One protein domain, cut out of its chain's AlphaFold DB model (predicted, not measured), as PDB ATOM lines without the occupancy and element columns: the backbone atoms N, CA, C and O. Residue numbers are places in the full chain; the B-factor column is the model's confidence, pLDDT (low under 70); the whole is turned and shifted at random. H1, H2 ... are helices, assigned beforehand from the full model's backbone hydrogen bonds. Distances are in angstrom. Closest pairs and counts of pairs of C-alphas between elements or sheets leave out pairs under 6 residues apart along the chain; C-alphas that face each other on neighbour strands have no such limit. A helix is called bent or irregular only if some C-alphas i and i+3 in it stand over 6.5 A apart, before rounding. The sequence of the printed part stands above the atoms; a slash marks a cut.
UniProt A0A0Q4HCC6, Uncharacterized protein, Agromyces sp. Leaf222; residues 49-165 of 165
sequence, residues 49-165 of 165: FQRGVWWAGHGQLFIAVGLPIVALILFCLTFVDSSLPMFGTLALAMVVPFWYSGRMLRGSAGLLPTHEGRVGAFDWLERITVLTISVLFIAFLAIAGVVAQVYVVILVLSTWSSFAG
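Overview. This is residues 49 to 165 of the 165 residues of an uncharacterized protein of Agromyces sp. Leaf222 (UniProt A0A0Q4HCC6). Three long helices run up and down along a rod, with the bent H2 lying between H1 and H3, which stay apart from each other. H3 is the longest helix and makes the long axis; its residues 154 to 163 stick out at one end, while residues 116 to 122 of the link before and into H3 stick out at the other. The printed part has 117 residues, with three named helices in the order H1, H2, H3 and no named strand, and its class is all helix. The whole is loose, with a radius of gyration of the C-alphas of 19.3 A, and spans 69 by 26 by 18 A.

Along the chain. H1 covers residues 49 to 79, from C-alpha 49 at (117.406, 161.215, 122.242), and is 46.5 A long. It has a kink of 27 degrees near residue 67 and is irregular, with C-alphas 76 and 79 standing 7.5 A apart. H2, residues 84 to 108, was assigned as one helix by its hydrogen bonds but is bent, with C-alphas 93 and 96 standing 6.6 A apart. Its arms are H2a, residues 84 to 93, and H2b, residues 96 to 108, at a shallow tilt of 30 degrees. H3, residues 121 to 163, is 63.0 A long and ends with C-alpha 163 at (128.706, 109.353, 137.506).

Arrangement. Helix packing is mostly aligned: of four touching pairs, 3 are at a shallow tilt. H1 touches H2b with its residues 53 to 65 alone; their closest C-alphas, those of Gly 57 and Gly 102, are 3.9 A apart. These two run opposite ways at a shallow tilt of 10 degrees. H1 touches H2a with residues 67 to 78 alone, closest at the C-alphas of Ala 71 and Gly 88, 4.1 A. They form a helical hairpin, at a shallow tilt of 32 degrees. H2b and H3 form another, at a shallow tilt of 22 degrees, with the C-alphas of Pro 97 and Ala 142 closest at 5.1 A; H3 touches H2b with residues 134 to 145 alone. H2a and H3 only just touch, with 3 pairs of C-alphas within 8 A, the closest being those of Ala 93 and Val 146 at 6.6 A, at a steep tilt of 51 degrees. H1 and H3 are apart. In H2a, H2b and H3 every O i to N i+4 pair is within hydrogen-bond range; in H1, 23 of 27 are.

Size, cuts and confidence. The C-alphas farthest apart, those of Gly 117 and Gly 165, are 70.5 A apart. The printed part has no cut and ends at the chain's last residue, 165. The link from H1 to H2 is tight; that from H2 to H3, residues 109 to 120, is long. The model's mean pLDDT over the printed part is 80.5, with residues 114 to 119 and 163 to 165 under 70.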
ATOM      1  N   PHE A  49     117.640 162.142 121.134       83.44
ATOM      2  CA  PHE A  49     117.406 161.215 122.242       83.44
ATOM      3  C   PHE A  49     117.387 159.763 121.754       83.44
ATOM      4  O   PHE A  49     118.118 158.927 122.280       83.44
ATOM      5  N   GLN A  50     116.639 159.480 120.692       84.12
ATOM      6  CA  GLN A  50     116.587 158.181 120.026       84.12
ATOM      7  C   GLN A  50     117.965 157.751 119.523       84.12
ATOM      8  O   GLN A  50     118.349 156.593 119.682       84.12
ATOM      9  N   ARG A  51     118.764 158.688 118.991       86.62
ATOM     10  CA  ARG A  51     120.175 158.432 118.664       86.62
ATOM     11  C   ARG A  51     120.983 158.017 119.891       86.62
ATOM     12  O   ARG A  51     121.788 157.096 119.787       86.62
ATOM     13  N   GLY A  52     120.756 158.650 121.042       85.75
ATOM     14  CA  GLY A  52     121.359 158.251 122.315       85.75
ATOM     15  C   GLY A  52     120.995 156.818 122.715       85.75
ATOM     16  O   GLY A  52     121.887 156.017 122.993       85.75
ATOM     17  N   VAL A  53     119.707 156.463 122.658       86.19
ATOM     18  CA  VAL A  53     119.214 155.101 122.952       86.19
ATOM     19  C   VAL A  53     119.810 154.074 121.987       86.19
ATOM     20  O   VAL A  53     120.283 153.013 122.402       86.19
ATOM     21  N   TRP A  54     119.871 154.411 120.699       91.69
ATOM     22  CA  TRP A  54     120.478 153.560 119.684       91.69
ATOM     23  C   TRP A  54     121.968 153.314 119.960       91.69
ATOM     24  O   TRP A  54     122.426 152.172 119.873       91.69
ATOM     25  N   TRP A  55     122.728 154.355 120.328       90.25
ATOM     26  CA  TRP A  55     124.148 154.230 120.681       90.25
ATOM     27  C   TRP A  55     124.365 153.441 121.970       90.25
ATOM     28  O   TRP A  55     125.296 152.641 122.025       90.25
ATOM     29  N   ALA A  56     123.490 153.587 122.968       88.44
ATOM     30  CA  ALA A  56     123.530 152.770 124.178       88.44
ATOM     31  C   ALA A  56     123.370 151.276 123.844       88.44
ATOM     32  O   ALA A  56     124.195 150.455 124.248       88.44
ATOM     33  N   GLY A  57     122.380 150.926 123.014       88.12
ATOM     34  CA  GLY A  57     122.217 149.553 122.527       88.12
ATOM     35  C   GLY A  57     123.399 149.075 121.673       88.12
ATOM     36  O   GLY A  57     123.798 147.914 121.736       88.12
ATOM     37  N   HIS A  58     124.023 149.971 120.903       90.38
ATOM     38  CA  HIS A  58     125.235 149.662 120.146       90.38
ATOM     39  C   HIS A  58     126.437 149.355 121.055       90.38
ATOM     40  O   HIS A  58     127.161 148.395 120.799       90.38
ATOM     41  N   GLY A  59     126.612 150.112 122.142       87.75
ATOM     42  CA  GLY A  59     127.632 149.859 123.160       87.75
ATOM     43  C   GLY A  59     127.440 148.512 123.861       87.75
ATOM     44  O   GLY A  59     128.397 147.760 124.022       87.75
ATOM     45  N   GLN A  60     126.198 148.144 124.186       89.19
ATOM     46  CA  GLN A  60     125.898 146.834 124.777       89.19
ATOM     47  C   GLN A  60     126.283 145.662 123.865       89.19
ATOM     48  O   GLN A  60     126.769 144.646 124.357       89.19
ATOM     49  N   LEU A  61     126.145 145.805 122.543       89.12
ATOM     50  CA  LEU A  61     126.608 144.784 121.597       89.12
ATOM     51  C   LEU A  61     128.134 144.633 121.598       89.12
ATOM     52  O   LEU A  61     128.627 143.517 121.474       89.12
ATOM     53  N   PHE A  62     128.890 145.723 121.767       90.00
ATOM     54  CA  PHE A  62     130.343 145.632 121.939       90.00
ATOM     55  C   PHE A  62     130.717 144.911 123.231       90.00
ATOM     56  O   PHE A  62     131.594 144.052 123.204       90.00
ATOM     57  N   ILE A  63     130.020 145.199 124.336       89.19
ATOM     58  CA  ILE A  63     130.217 144.484 125.604       89.19
ATOM     59  C   ILE A  63     129.925 142.993 125.414       89.19
ATOM     60  O   ILE A  63     130.745 142.159 125.787       89.19
ATOM     61  N   ALA A  64     128.818 142.649 124.752       90.06
ATOM     62  CA  ALA A  64     128.462 141.263 124.459       90.06
ATOM     63  C   ALA A  64     129.533 140.527 123.637       90.06
ATOM     64  O   ALA A  64     129.749 139.342 123.850       90.06
ATOM     65  N   VAL A  65     130.220 141.211 122.718       90.69
ATOM     66  CA  VAL A  65     131.330 140.631 121.937       90.69
ATOM     67  C   VAL A  65     132.641 140.584 122.727       90.69
ATOM     68  O   VAL A  65     133.462 139.705 122.486       90.69
ATOM     69  N   GLY A  66     132.847 141.503 123.673       89.31
ATOM     70  CA  GLY A  66     134.022 141.514 124.546       89.31
ATOM     71  C   GLY A  66     133.975 140.444 125.639       89.31
ATOM     72  O   GLY A  66     135.001 139.854 125.965       89.31
ATOM     73  N   LEU A  67     132.791 140.143 126.173       91.19
ATOM     74  CA  LEU A  67     132.603 139.195 127.278       91.19
ATOM     75  C   LEU A  67     133.143 137.769 127.016       91.19
ATOM     76  O   LEU A  67     133.770 137.228 127.923       91.19
ATOM     77  N   PRO A  68     133.008 137.157 125.822       91.56
ATOM     78  CA  PRO A  68     133.630 135.869 125.514       91.56
ATOM     79  C   PRO A  68     135.158 135.912 125.561       91.56
ATOM     80  O   PRO A  68     135.785 134.948 125.989       91.56
ATOM     81  N   ILE A  69     135.763 137.034 125.154       93.50
ATOM     82  CA  ILE A  69     137.217 137.230 125.217       93.50
ATOM     83  C   ILE A  69     137.652 137.328 126.681       93.50
ATOM     84  O   ILE A  69     138.604 136.667 127.086       93.50
ATOM     85  N   VAL A  70     136.920 138.100 127.491       91.19
ATOM     86  CA  VAL A  70     137.155 138.196 128.939       91.19
ATOM     87  C   VAL A  70     137.019 136.825 129.601       91.19
ATOM     88  O   VAL A  70     137.890 136.431 130.369       91.19
ATOM     89  N   ALA A  71     135.976 136.067 129.265       90.38
ATOM     90  CA  ALA A  71     135.781 134.724 129.787       90.38
ATOM     91  C   ALA A  71     136.937 133.789 129.427       90.38
ATOM     92  O   ALA A  71     137.442 133.094 130.301       90.38
ATOM     93  N   LEU A  72     137.389 133.801 128.168       92.25
ATOM     94  CA  LEU A  72     138.533 133.006 127.726       92.25
ATOM     95  C   LEU A  72     139.786 133.330 128.547       92.25
ATOM     96  O   LEU A  72     140.444 132.416 129.031       92.25
ATOM     97  N   ILE A  73     140.082 134.617 128.755       92.12
ATOM     98  CA  ILE A  73     141.212 135.054 129.585       92.12
ATOM     99  C   ILE A  73     141.069 134.513 131.016       92.12
ATOM    100  O   ILE A  73     142.025 133.960 131.555       92.12
ATOM    101  N   LEU A  74     139.879 134.618 131.614       90.19
ATOM    102  CA  LEU A  74     139.614 134.128 132.971       90.19
ATOM    103  C   LEU A  74     139.758 132.604 133.085       90.19
ATOM    104  O   LEU A  74     140.341 132.124 134.054       90.19
ATOM    105  N   PHE A  75     139.310 131.842 132.083       88.06
ATOM    106  CA  PHE A  75     139.528 130.394 132.033       88.06
ATOM    107  C   PHE A  75     141.003 130.035 131.848       88.06
ATOM    108  O   PHE A  75     141.486 129.100 132.484       88.06
ATOM    109  N   CYS A  76     141.747 130.771 131.021       89.75
ATOM    110  CA  CYS A  76     143.179 130.537 130.867       89.75
ATOM    111  C   CYS A  76     143.928 130.753 132.185       89.75
ATOM    112  O   CYS A  76     144.830 129.986 132.482       89.75
ATOM    113  N   LEU A  77     143.527 131.730 133.002       91.38
ATOM    114  CA  LEU A  77     144.176 132.061 134.275       91.38
ATOM    115  C   LEU A  77     143.807 131.135 135.449       91.38
ATOM    116  O   LEU A  77     144.240 131.382 136.571       91.38
ATOM    117  N   THR A  78     143.075 130.041 135.216       87.31
ATOM    118  CA  THR A  78     142.663 129.085 136.268       87.31
ATOM    119  C   THR A  78     143.835 128.510 137.073       87.31
ATOM    120  O   THR A  78     143.667 128.137 138.229       87.31
ATOM    121  N   PHE A  79     145.039 128.454 136.493       86.44
ATOM    122  CA  PHE A  79     146.245 128.007 137.198       86.44
ATOM    123  C   PHE A  79     146.726 128.984 138.286       86.44
ATOM    124  O   PHE A  79     147.537 128.598 139.123       86.44
ATOM    125  N   VAL A  80     146.262 130.239 138.267       91.25
ATOM    126  CA  VAL A  80     146.593 131.266 139.269       91.25
ATOM    127  C   VAL A  80     145.623 131.207 140.445       91.25
ATOM    128  O   VAL A  80     146.047 131.265 141.596       91.25
ATOM    129  N   ASP A  81     144.326 131.098 140.157       88.12
ATOM    130  CA  ASP A  81     143.265 131.116 141.161       88.12
ATOM    131  C   ASP A  81     142.069 130.280 140.677       88.12
ATOM    132  O   ASP A  81     141.485 130.520 139.615       88.12
ATOM    133  N   SER A  82     141.695 129.289 141.490       84.38
ATOM    134  CA  SER A  82     140.607 128.347 141.215       84.38
ATOM    135  C   SER A  82     139.213 128.982 141.208       84.38
ATOM    136  O   SER A  82     138.256 128.334 140.788       84.38
ATOM    137  N   SER A  83     139.066 130.228 141.666       79.88
ATOM    138  CA  SER A  83     137.810 130.984 141.619       79.88
ATOM    139  C   SER A  83     137.563 131.674 140.268       79.88
ATOM    140  O   SER A  83     136.415 131.957 139.918       79.88
ATOM    141  N   LEU A  84     138.604 131.885 139.449       80.88
ATOM    142  CA  LEU A  84     138.513 132.568 138.149       80.88
ATOM    143  C   LEU A  84     137.602 131.884 137.111       80.88
ATOM    144  O   LEU A  84     136.882 132.608 136.416       80.88
ATOM    145  N   PRO A  85     137.519 130.538 137.026       82.12
ATOM    146  CA  PRO A  85     136.526 129.862 136.191       82.12
ATOM    147  C   PRO A  85     135.088 130.292 136.476       82.12
ATOM    148  O   PRO A  85     134.286 130.385 135.549       82.12
ATOM    149  N   MET A  86     134.750 130.579 137.738       78.19
ATOM    150  CA  MET A  86     133.404 131.015 138.121       78.19
ATOM    151  C   MET A  86     133.083 132.402 137.554       78.19
ATOM    152  O   MET A  86     131.981 132.648 137.070       78.19
ATOM    153  N   PHE A  87     134.058 133.312 137.553       82.06
ATOM    154  CA  PHE A  87     133.902 134.616 136.910       82.06
ATOM    155  C   PHE A  87     133.884 134.496 135.381       82.06
ATOM    156  O   PHE A  87     133.147 135.227 134.722       82.06
ATOM    157  N   GLY A  88     134.637 133.549 134.810       84.12
ATOM    158  CA  GLY A  88     134.611 133.239 133.379       84.12
ATOM    159  C   GLY A  88     133.250 132.720 132.908       84.12
ATOM    160  O   GLY A  88     132.714 133.202 131.908       84.12
ATOM    161  N   THR A  89     132.634 131.798 133.655       81.94
ATOM    162  CA  THR A  89     131.272 131.319 133.360       81.94
ATOM    163  C   THR A  89     130.237 132.429 133.514       81.94
ATOM    164  O   THR A  89     129.349 132.540 132.669       81.94
ATOM    165  N   LEU A  90     130.371 133.296 134.523       82.19
ATOM    166  CA  LEU A  90     129.496 134.458 134.704       82.19
ATOM    167  C   LEU A  90     129.653 135.487 133.571       82.19
ATOM    168  O   LEU A  90     128.660 136.029 133.088       82.19
ATOM    169  N   ALA A  91     130.874 135.716 133.087       85.19
ATOM    170  CA  ALA A  91     131.115 136.563 131.923       85.19
ATOM    171  C   ALA A  91     130.438 135.990 130.665       85.19
ATOM    172  O   ALA A  91     129.759 136.733 129.955       85.19
ATOM    173  N   LEU A  92     130.535 134.673 130.426       85.62
ATOM    174  CA  LEU A  92     129.801 134.009 129.340       85.62
ATOM    175  C   LEU A  92     128.285 134.109 129.513       85.62
ATOM    176  O   LEU A  92     127.576 134.342 128.536       85.62
ATOM    177  N   ALA A  93     127.791 133.974 130.744       81.06
ATOM    178  CA  ALA A  93     126.370 134.093 131.051       81.06
ATOM    179  C   ALA A  93     125.797 135.445 130.629       81.06
ATOM    180  O   ALA A  93     124.699 135.527 130.084       81.06
ATOM    181  N   MET A  94     126.575 136.509 130.826       83.00
ATOM    182  CA  MET A  94     126.170 137.874 130.506       83.00
ATOM    183  C   MET A  94     126.180 138.177 129.002       83.00
ATOM    184  O   MET A  94     125.534 139.132 128.573       83.00
ATOM    185  N   VAL A  95     126.821 137.354 128.166       87.44
ATOM    186  CA  VAL A  95     126.870 137.572 126.708       87.44
ATOM    187  C   VAL A  95     125.468 137.666 126.115       87.44
ATOM    188  O   VAL A  95     125.168 138.610 125.382       87.44
ATOM    189  N   VAL A  96     124.599 136.706 126.445       83.06
ATOM    190  CA  VAL A  96     123.251 136.616 125.871       83.06
ATOM    191  C   VAL A  96     122.366 137.790 126.317       83.06
ATOM    192  O   VAL A  96     121.814 138.455 125.435       83.06
ATOM    193  N   PRO A  97     122.271 138.131 127.622       79.00
ATOM    194  CA  PRO A  97     121.566 139.324 128.081       79.00
ATOM    195  C   PRO A  97     122.040 140.612 127.407       79.00
ATOM    196  O   PRO A  97     121.213 141.371 126.904       79.00
ATOM    197  N   PHE A  98     123.353 140.854 127.333       84.81
ATOM    198  CA  PHE A  98     123.886 142.072 126.711       84.81
ATOM    199  C   PHE A  98     123.630 142.107 125.202       84.81
ATOM    200  O   PHE A  98     123.292 143.158 124.655       84.81
ATOM    201  N   TRP A  99     123.736 140.961 124.526       86.81
ATOM    202  CA  TRP A  99     123.451 140.861 123.099       86.81
ATOM    203  C   TRP A  99     121.982 141.161 122.799       86.81
ATOM    204  O   TRP A  99     121.672 141.963 121.914       86.81
ATOM    205  N   TYR A 100     121.071 140.538 123.550       84.56
ATOM    206  CA  TYR A 100     119.635 140.708 123.367       84.56
ATOM    207  C   TYR A 100     119.187 142.120 123.748       84.56
ATOM    208  O   TYR A 100     118.538 142.786 122.941       84.56
ATOM    209  N   SER A 101     119.637 142.626 124.902       82.12
ATOM    210  CA  SER A 101     119.422 144.010 125.341       82.12
ATOM    211  C   SER A 101     119.884 145.012 124.284       82.12
ATOM    212  O   SER A 101     119.126 145.894 123.881       82.12
ATOM    213  N   GLY A 102     121.100 144.836 123.756       85.81
ATOM    214  CA  GLY A 102     121.660 145.738 122.754       85.81
ATOM    215  C   GLY A 102     120.865 145.744 121.447       85.81
ATOM    216  O   GLY A 102     120.702 146.793 120.818       85.81
ATOM    217  N   ARG A 103     120.312 144.593 121.043       86.19
ATOM    218  CA  ARG A 103     119.404 144.516 119.888       86.19
ATOM    219  C   ARG A 103     118.041 145.131 120.170       86.19
ATOM    220  O   ARG A 103     117.560 145.880 119.322       86.19
ATOM    221  N   MET A 104     117.448 144.855 121.329       83.00
ATOM    222  CA  MET A 104     116.151 145.414 121.710       83.00
ATOM    223  C   MET A 104     116.206 146.936 121.803       83.00
ATOM    224  O   MET A 104     115.358 147.585 121.205       83.00
ATOM    225  N   LEU A 105     117.226 147.515 122.449       83.69
ATOM    226  CA  LEU A 105     117.383 148.973 122.548       83.69
ATOM    227  C   LEU A 105     117.585 149.642 121.184       83.69
ATOM    228  O   LEU A 105     117.063 150.723 120.924       83.69
ATOM    229  N   ARG A 106     118.321 148.995 120.272       86.19
ATOM    230  CA  ARG A 106     118.475 149.507 118.901       86.19
ATOM    231  C   ARG A 106     117.182 149.425 118.096       86.19
ATOM    232  O   ARG A 106     116.964 150.290 117.256       86.19
ATOM    233  N   GLY A 107     116.370 148.393 118.326       82.19
ATOM    234  CA  GLY A 107     115.056 148.242 117.701       82.19
ATOM    235  C   GLY A 107     114.018 149.205 118.278       82.19
ATOM    236  O   GLY A 107     113.248 149.792 117.527       82.19
ATOM    237  N   SER A 108     114.036 149.430 119.593       80.81
ATOM    238  CA  SER A 108     113.092 150.320 120.274       80.81
ATOM    239  C   SER A 108     113.376 151.797 120.024       80.81
ATOM    240  O   SER A 108     112.458 152.604 120.124       80.81
ATOM    241  N   ALA A 109     114.599 152.160 119.623       80.00
ATOM    242  CA  ALA A 109     114.943 153.534 119.261       80.00
ATOM    243  C   ALA A 109     114.002 154.135 118.196       80.00
ATOM    244  O   ALA A 109     113.701 155.321 118.275       80.00
ATOM    245  N   GLY A 110     113.508 153.325 117.249       73.56
ATOM    246  CA  GLY A 110     112.539 153.757 116.230       73.56
ATOM    247  C   GLY A 110     111.069 153.700 116.667       73.56
ATOM    248  O   GLY A 110     110.212 154.204 115.957       73.56
ATOM    249  N   LEU A 111     110.768 153.090 117.818       77.06
ATOM    250  CA  LEU A 111     109.411 152.994 118.381       77.06
ATOM    251  C   LEU A 111     109.115 154.101 119.398       77.06
ATOM    252  O   LEU A 111     107.976 154.258 119.830       77.06
ATOM    253  N   LEU A 112     110.140 154.844 119.821       75.12
ATOM    254  CA  LEU A 112     109.977 155.960 120.746       75.12
ATOM    255  C   LEU A 112     109.260 157.120 120.039       75.12
ATOM    256  O   LEU A 112     109.611 157.411 118.896       75.12
ATOM    257  N   PRO A 113     108.327 157.829 120.703       71.31
ATOM    258  CA  PRO A 113     107.575 158.918 120.085       71.31
ATOM    259  C   PRO A 113     108.504 159.992 119.506       71.31
ATOM    260  O   PRO A 113     109.227 160.655 120.251       71.31
ATOM    261  N   THR A 114     108.502 160.187 118.186       68.12
ATOM    262  CA  THR A 114     109.215 161.282 117.505       68.12
ATOM    263  C   THR A 114     108.443 162.578 117.693       68.12
ATOM    264  O   THR A 114     107.248 162.614 117.409       68.12
ATOM    265  N   HIS A 115     109.084 163.638 118.184       64.38
ATOM    266  CA  HIS A 115     108.456 164.956 118.309       64.38
ATOM    267  C   HIS A 115     109.344 166.005 117.644       64.38
ATOM    268  O   HIS A 115     110.496 166.203 118.040       64.38
ATOM    269  N   GLU A 116     108.800 166.674 116.631       58.94
ATOM    270  CA  GLU A 116     109.422 167.823 115.981       58.94
ATOM    271  C   GLU A 116     109.005 169.095 116.733       58.94
ATOM    272  O   GLU A 116     107.938 169.653 116.499       58.94
ATOM    273  N   GLY A 117     109.810 169.541 117.704       65.06
ATOM    274  CA  GLY A 117     109.531 170.786 118.431       65.06
ATOM    275  C   GLY A 117     110.152 170.882 119.824       65.06
ATOM    276  O   GLY A 117     110.974 170.060 120.231       65.06
ATOM    277  N   ARG A 118     109.761 171.925 120.573       59.06
ATOM    278  CA  ARG A 118     110.074 172.047 122.006       59.06
ATOM    279  C   ARG A 118     109.336 170.936 122.753       59.06
ATOM    280  O   ARG A 118     108.127 171.018 122.917       59.06
ATOM    281  N   VAL A 119     110.082 169.926 123.191       63.16
ATOM    282  CA  VAL A 119     109.573 168.796 123.979       63.16
ATOM    283  C   VAL A 119     108.917 169.333 125.252       63.16
ATOM    284  O   VAL A 119     109.584 169.985 126.061       63.16
ATOM    285  N   GLY A 120     107.613 169.102 125.414       74.31
ATOM    286  CA  GLY A 120     106.908 169.434 126.646       74.31
ATOM    287  C   GLY A 120     107.374 168.545 127.802       74.31
ATOM    288  O   GLY A 120     107.918 167.459 127.597       74.31
ATOM    289  N   ALA A 121     107.150 168.978 129.045       73.38
ATOM    290  CA  ALA A 121     107.512 168.179 130.221       73.38
ATOM    291  C   ALA A 121     106.799 166.809 130.245       73.38
ATOM    292  O   ALA A 121     107.390 165.818 130.669       73.38
ATOM    293  N   PHE A 122     105.559 166.749 129.746       76.81
ATOM    294  CA  PHE A 122     104.778 165.513 129.652       76.81
ATOM    295  C   PHE A 122     105.334 164.545 128.596       76.81
ATOM    296  O   PHE A 122     105.512 163.370 128.907       76.81
ATOM    297  N   ASP A 123     105.729 165.033 127.418       72.81
ATOM    298  CA  ASP A 123     106.329 164.202 126.358       72.81
ATOM    299  C   ASP A 123     107.682 163.618 126.793       72.81
ATOM    300  O   ASP A 123     108.054 162.490 126.457       72.81
ATOM    301  N   TRP A 124     108.447 164.387 127.574       76.00
ATOM    302  CA  TRP A 124     109.703 163.913 128.151       76.00
ATOM    303  C   TRP A 124     109.467 162.812 129.192       76.00
ATOM    304  O   TRP A 124     110.185 161.808 129.211       76.00
ATOM    305  N   LEU A 125     108.426 162.967 130.019       80.25
ATOM    306  CA  LEU A 125     108.013 161.963 130.998       80.25
ATOM    307  C   LEU A 125     107.556 160.665 130.312       80.25
ATOM    308  O   LEU A 125     107.931 159.575 130.746       80.25
ATOM    309  N   GLU A 126     106.798 160.767 129.220       79.50
ATOM    310  CA  GLU A 126     106.351 159.618 128.428       79.50
ATOM    311  C   GLU A 126     107.542 158.834 127.859       79.50
ATOM    312  O   GLU A 126     107.647 157.622 128.062       79.50
ATOM    313  N   ARG A 127     108.508 159.524 127.238       74.81
ATOM    314  CA  ARG A 127     109.734 158.906 126.698       74.81
ATOM    315  C   ARG A 127     110.517 158.144 127.759       74.81
ATOM    316  O   ARG A 127     110.992 157.037 127.502       74.81
ATOM    317  N   ILE A 128     110.650 158.723 128.949       79.06
ATOM    318  CA  ILE A 128     111.341 158.067 130.062       79.06
ATOM    319  C   ILE A 128     110.552 156.881 130.569       79.06
ATOM    320  O   ILE A 128     111.152 155.857 130.877       79.06
ATOM    321  N   THR A 129     109.231 156.987 130.633       80.06
ATOM    322  CA  THR A 129     108.377 155.897 131.100       80.06
ATOM    323  C   THR A 129     108.501 154.691 130.170       80.06
ATOM    324  O   THR A 129     108.793 153.589 130.634       80.06
ATOM    325  N   VAL A 130     108.406 154.896 128.852       77.88
ATOM    326  CA  VAL A 130     108.576 153.827 127.850       77.88
ATOM    327  C   VAL A 130     109.989 153.235 127.891       77.88
ATOM    328  O   VAL A 130     110.154 152.010 127.859       77.88
ATOM    329  N   LEU A 131     111.019 154.079 128.011       75.44
ATOM    330  CA  LEU A 131     112.400 153.617 128.154       75.44
ATOM    331  C   LEU A 131     112.582 152.794 129.435       75.44
ATOM    332  O   LEU A 131     113.197 151.733 129.398       75.44
ATOM    333  N   THR A 132     112.014 153.247 130.550       77.94
ATOM    334  CA  THR A 132     112.110 152.578 131.852       77.94
ATOM    335  C   THR A 132     111.430 151.219 131.811       77.94
ATOM    336  O   THR A 132     112.037 150.238 132.221       77.94
ATOM    337  N   ILE A 133     110.220 151.124 131.251       78.25
ATOM    338  CA  ILE A 133     109.522 149.841 131.071       78.25
ATOM    339  C   ILE A 133     110.367 148.891 130.218       78.25
ATOM    340  O   ILE A 133     110.544 147.729 130.581       78.25
ATOM    341  N   SER A 134     110.944 149.390 129.123       72.12
ATOM    342  CA  SER A 134     111.812 148.591 128.249       72.12
ATOM    343  C   SER A 134     113.046 148.077 128.994       72.12
ATOM    344  O   SER A 134     113.386 146.901 128.897       72.12
ATOM    345  N   VAL A 135     113.700 148.939 129.776       76.81
ATOM    346  CA  VAL A 135     114.871 148.577 130.585       76.81
ATOM    347  C   VAL A 135     114.500 147.582 131.683       76.81
ATOM    348  O   VAL A 135     115.219 146.603 131.867       76.81
ATOM    349  N   LEU A 136     113.377 147.777 132.377       78.56
ATOM    350  CA  LEU A 136     112.895 146.854 133.408       78.56
ATOM    351  C   LEU A 136     112.573 145.478 132.824       78.56
ATOM    352  O   LEU A 136     112.952 144.464 133.403       78.56
ATOM    353  N   PHE A 137     111.933 145.432 131.655       74.62
ATOM    354  CA  PHE A 137     111.650 144.182 130.957       74.62
ATOM    355  C   PHE A 137     112.938 143.443 130.573       74.62
ATOM    356  O   PHE A 137     113.078 142.247 130.832       74.62
ATOM    357  N   ILE A 138     113.919 144.165 130.024       73.88
ATOM    358  CA  ILE A 138     115.242 143.616 129.707       73.88
ATOM    359  C   ILE A 138     115.940 143.100 130.973       73.88
ATOM    360  O   ILE A 138     116.503 142.006 130.957       73.88
ATOM    361  N   ALA A 139     115.896 143.858 132.070       72.12
ATOM    362  CA  ALA A 139     116.491 143.459 133.339       72.12
ATOM    363  C   ALA A 139     115.845 142.174 133.878       72.12
ATOM    364  O   ALA A 139     116.550 141.270 134.322       72.12
ATOM    365  N   PHE A 140     114.521 142.052 133.772       77.50
ATOM    366  CA  PHE A 140     113.798 140.852 134.183       77.50
ATOM    367  C   PHE A 140     114.214 139.625 133.360       77.50
ATOM    368  O   PHE A 140     114.497 138.568 133.926       77.50
ATOM    369  N   LEU A 141     114.338 139.774 132.036       74.00
ATOM    370  CA  LEU A 141     114.847 138.713 131.160       74.00
ATOM    371  C   LEU A 141     116.295 138.332 131.488       74.00
ATOM    372  O   LEU A 141     116.635 137.150 131.469       74.00
ATOM    373  N   ALA A 142     117.143 139.309 131.815       71.75
ATOM    374  CA  ALA A 142     118.523 139.056 132.210       71.75
ATOM    375  C   ALA A 142     118.596 138.243 133.511       71.75
ATOM    376  O   ALA A 142     119.316 137.247 133.564       71.75
ATOM    377  N   ILE A 143     117.814 138.615 134.531       78.38
ATOM    378  CA  ILE A 143     117.739 137.877 135.802       78.38
ATOM    379  C   ILE A 143     117.240 136.451 135.559       78.38
ATOM    380  O   ILE A 143     117.869 135.503 136.025       78.38
ATOM    381  N   ALA A 144     116.158 136.282 134.795       73.75
ATOM    382  CA  ALA A 144     115.631 134.962 134.455       73.75
ATOM    383  C   ALA A 144     116.679 134.097 133.729       73.75
ATOM    384  O   ALA A 144     116.833 132.918 134.048       73.75
ATOM    385  N   GLY A 145     117.444 134.692 132.808       73.00
ATOM    386  CA  GLY A 145     118.549 134.027 132.118       73.00
ATOM    387  C   GLY A 145     119.658 133.571 133.070       73.00
ATOM    388  O   GLY A 145     120.085 132.421 133.005       73.00
ATOM    389  N   VAL A 146     120.081 134.434 134.001       75.44
ATOM    390  CA  VAL A 146     121.087 134.082 135.020       75.44
ATOM    391  C   VAL A 146     120.585 132.952 135.918       75.44
ATOM    392  O   VAL A 146     121.323 132.001 136.162       75.44
ATOM    393  N   VAL A 147     119.329 133.009 136.372       79.56
ATOM    394  CA  VAL A 147     118.722 131.949 137.195       79.56
ATOM    395  C   VAL A 147     118.704 130.618 136.446       79.56
ATOM    396  O   VAL A 147     119.136 129.604 136.994       79.56
ATOM    397  N   ALA A 148     118.266 130.614 135.183       73.75
ATOM    398  CA  ALA A 148     118.273 129.416 134.348       73.75
ATOM    399  C   ALA A 148     119.690 128.847 134.186       73.75
ATOM    400  O   ALA A 148     119.888 127.637 134.255       73.75
ATOM    401  N   GLN A 149     120.696 129.707 134.032       72.06
ATOM    402  CA  GLN A 149     122.078 129.270 133.884       72.06
ATOM    403  C   GLN A 149     122.666 128.695 135.174       72.06
ATOM    404  O   GLN A 149     123.306 127.647 135.129       72.06
ATOM    405  N   VAL A 150     122.413 129.327 136.323       77.81
ATOM    406  CA  VAL A 150     122.784 128.772 137.634       77.81
ATOM    407  C   VAL A 150     122.131 127.403 137.827       77.81
ATOM    408  O   VAL A 150     122.799 126.461 138.247       77.81
ATOM    409  N   TYR A 151     120.860 127.264 137.446       81.44
ATOM    410  CA  TYR A 151     120.151 125.990 137.510       81.44
ATOM    411  C   TYR A 151     120.804 124.909 136.633       81.44
ATOM    412  O   TYR A 151     121.034 123.798 137.105       81.44
ATOM    413  N   VAL A 152     121.187 125.237 135.393       77.25
ATOM    414  CA  VAL A 152     121.918 124.313 134.504       77.25
ATOM    415  C   VAL A 152     123.269 123.911 135.097       77.25
ATOM    416  O   VAL A 152     123.615 122.735 135.057       77.25
ATOM    417  N   VAL A 153     124.024 124.846 135.680       79.12
ATOM    418  CA  VAL A 153     125.315 124.538 136.321       79.12
ATOM    419  C   VAL A 153     125.127 123.580 137.497       79.12
ATOM    420  O   VAL A 153     125.852 122.593 137.595       79.12
ATOM    421  N   ILE A 154     124.131 123.827 138.354       82.19
ATOM    422  CA  ILE A 154     123.797 122.932 139.469       82.19
ATOM    423  C   ILE A 154     123.433 121.540 138.944       82.19
ATOM    424  O   ILE A 154     123.953 120.547 139.452       82.19
ATOM    425  N   LEU A 155     122.591 121.456 137.907       82.50
ATOM    426  CA  LEU A 155     122.225 120.184 137.287       82.50
ATOM    427  C   LEU A 155     123.456 119.443 136.765       82.50
ATOM    428  O   LEU A 155     123.665 118.299 137.150       82.50
ATOM    429  N   VAL A 156     124.309 120.093 135.973       79.88
ATOM    430  CA  VAL A 156     125.522 119.474 135.415       79.88
ATOM    431  C   VAL A 156     126.456 118.969 136.516       79.88
ATOM    432  O   VAL A 156     126.923 117.834 136.437       79.88
ATOM    433  N   LEU A 157     126.693 119.764 137.564       79.50
ATOM    434  CA  LEU A 157     127.538 119.360 138.694       79.50
ATOM    435  C   LEU A 157     126.937 118.177 139.461       79.50
ATOM    436  O   LEU A 157     127.651 117.229 139.787       79.50
ATOM    437  N   SER A 158     125.625 118.204 139.706       77.31
ATOM    438  CA  SER A 158     124.921 117.111 140.379       77.31
ATOM    439  C   SER A 158     124.965 115.822 139.555       77.31
ATOM    440  O   SER A 158     125.345 114.777 140.075       77.31
ATOM    441  N   THR A 159     124.704 115.897 138.248       79.69
ATOM    442  CA  THR A 159     124.770 114.751 137.340       79.69
ATOM    443  C   THR A 159     126.186 114.185 137.261       79.69
ATOM    444  O   THR A 159     126.363 112.978 137.371       79.69
ATOM    445  N   TRP A 160     127.206 115.038 137.141       73.19
ATOM    446  CA  TRP A 160     128.604 114.603 137.127       73.19
ATOM    447  C   TRP A 160     128.994 113.883 138.421       73.19
ATOM    448  O   TRP A 160     129.613 112.822 138.373       73.19
ATOM    449  N   SER A 161     128.576 114.407 139.579       73.31
ATOM    450  CA  SER A 161     128.827 113.758 140.873       73.31
ATOM    451  C   SER A 161     128.179 112.374 140.997       73.31
ATOM    452  O   SER A 161     128.731 111.518 141.677       73.31
ATOM    453  N   SER A 162     127.063 112.120 140.302       73.50
ATOM    454  CA  SER A 162     126.415 110.800 140.260       73.50
ATOM    455  C   SER A 162     127.118 109.784 139.354       73.50
ATOM    456  O   SER A 162     126.906 108.590 139.527       73.50
ATOM    457  N   PHE A 163     127.921 110.233 138.386       65.19
ATOM    458  CA  PHE A 163     128.706 109.353 137.506       65.19
ATOM    459  C   PHE A 163     130.146 109.137 137.991       65.19
ATOM    460  O   PHE A 163     130.788 108.177 137.574       65.19
ATOM    461  N   ALA A 164     130.666 110.042 138.823       61.53
ATOM    462  CA  ALA A 164     132.041 110.013 139.321       61.53
ATOM    463  C   ALA A 164     132.202 109.364 140.712       61.53
ATOM    464  O   ALA A 164     133.331 109.286 141.199       61.53
ATOM    465  N   GLY A 165     131.105 108.945 141.354       50.66
ATOM    466  CA  GLY A 165     131.088 108.193 142.618       50.66
ATOM    467  C   GLY A 165     130.693 106.742 142.398       50.66
ATOM    468  O   GLY A 165     131.252 105.885 143.117       50.66
TER     469      GLY A 165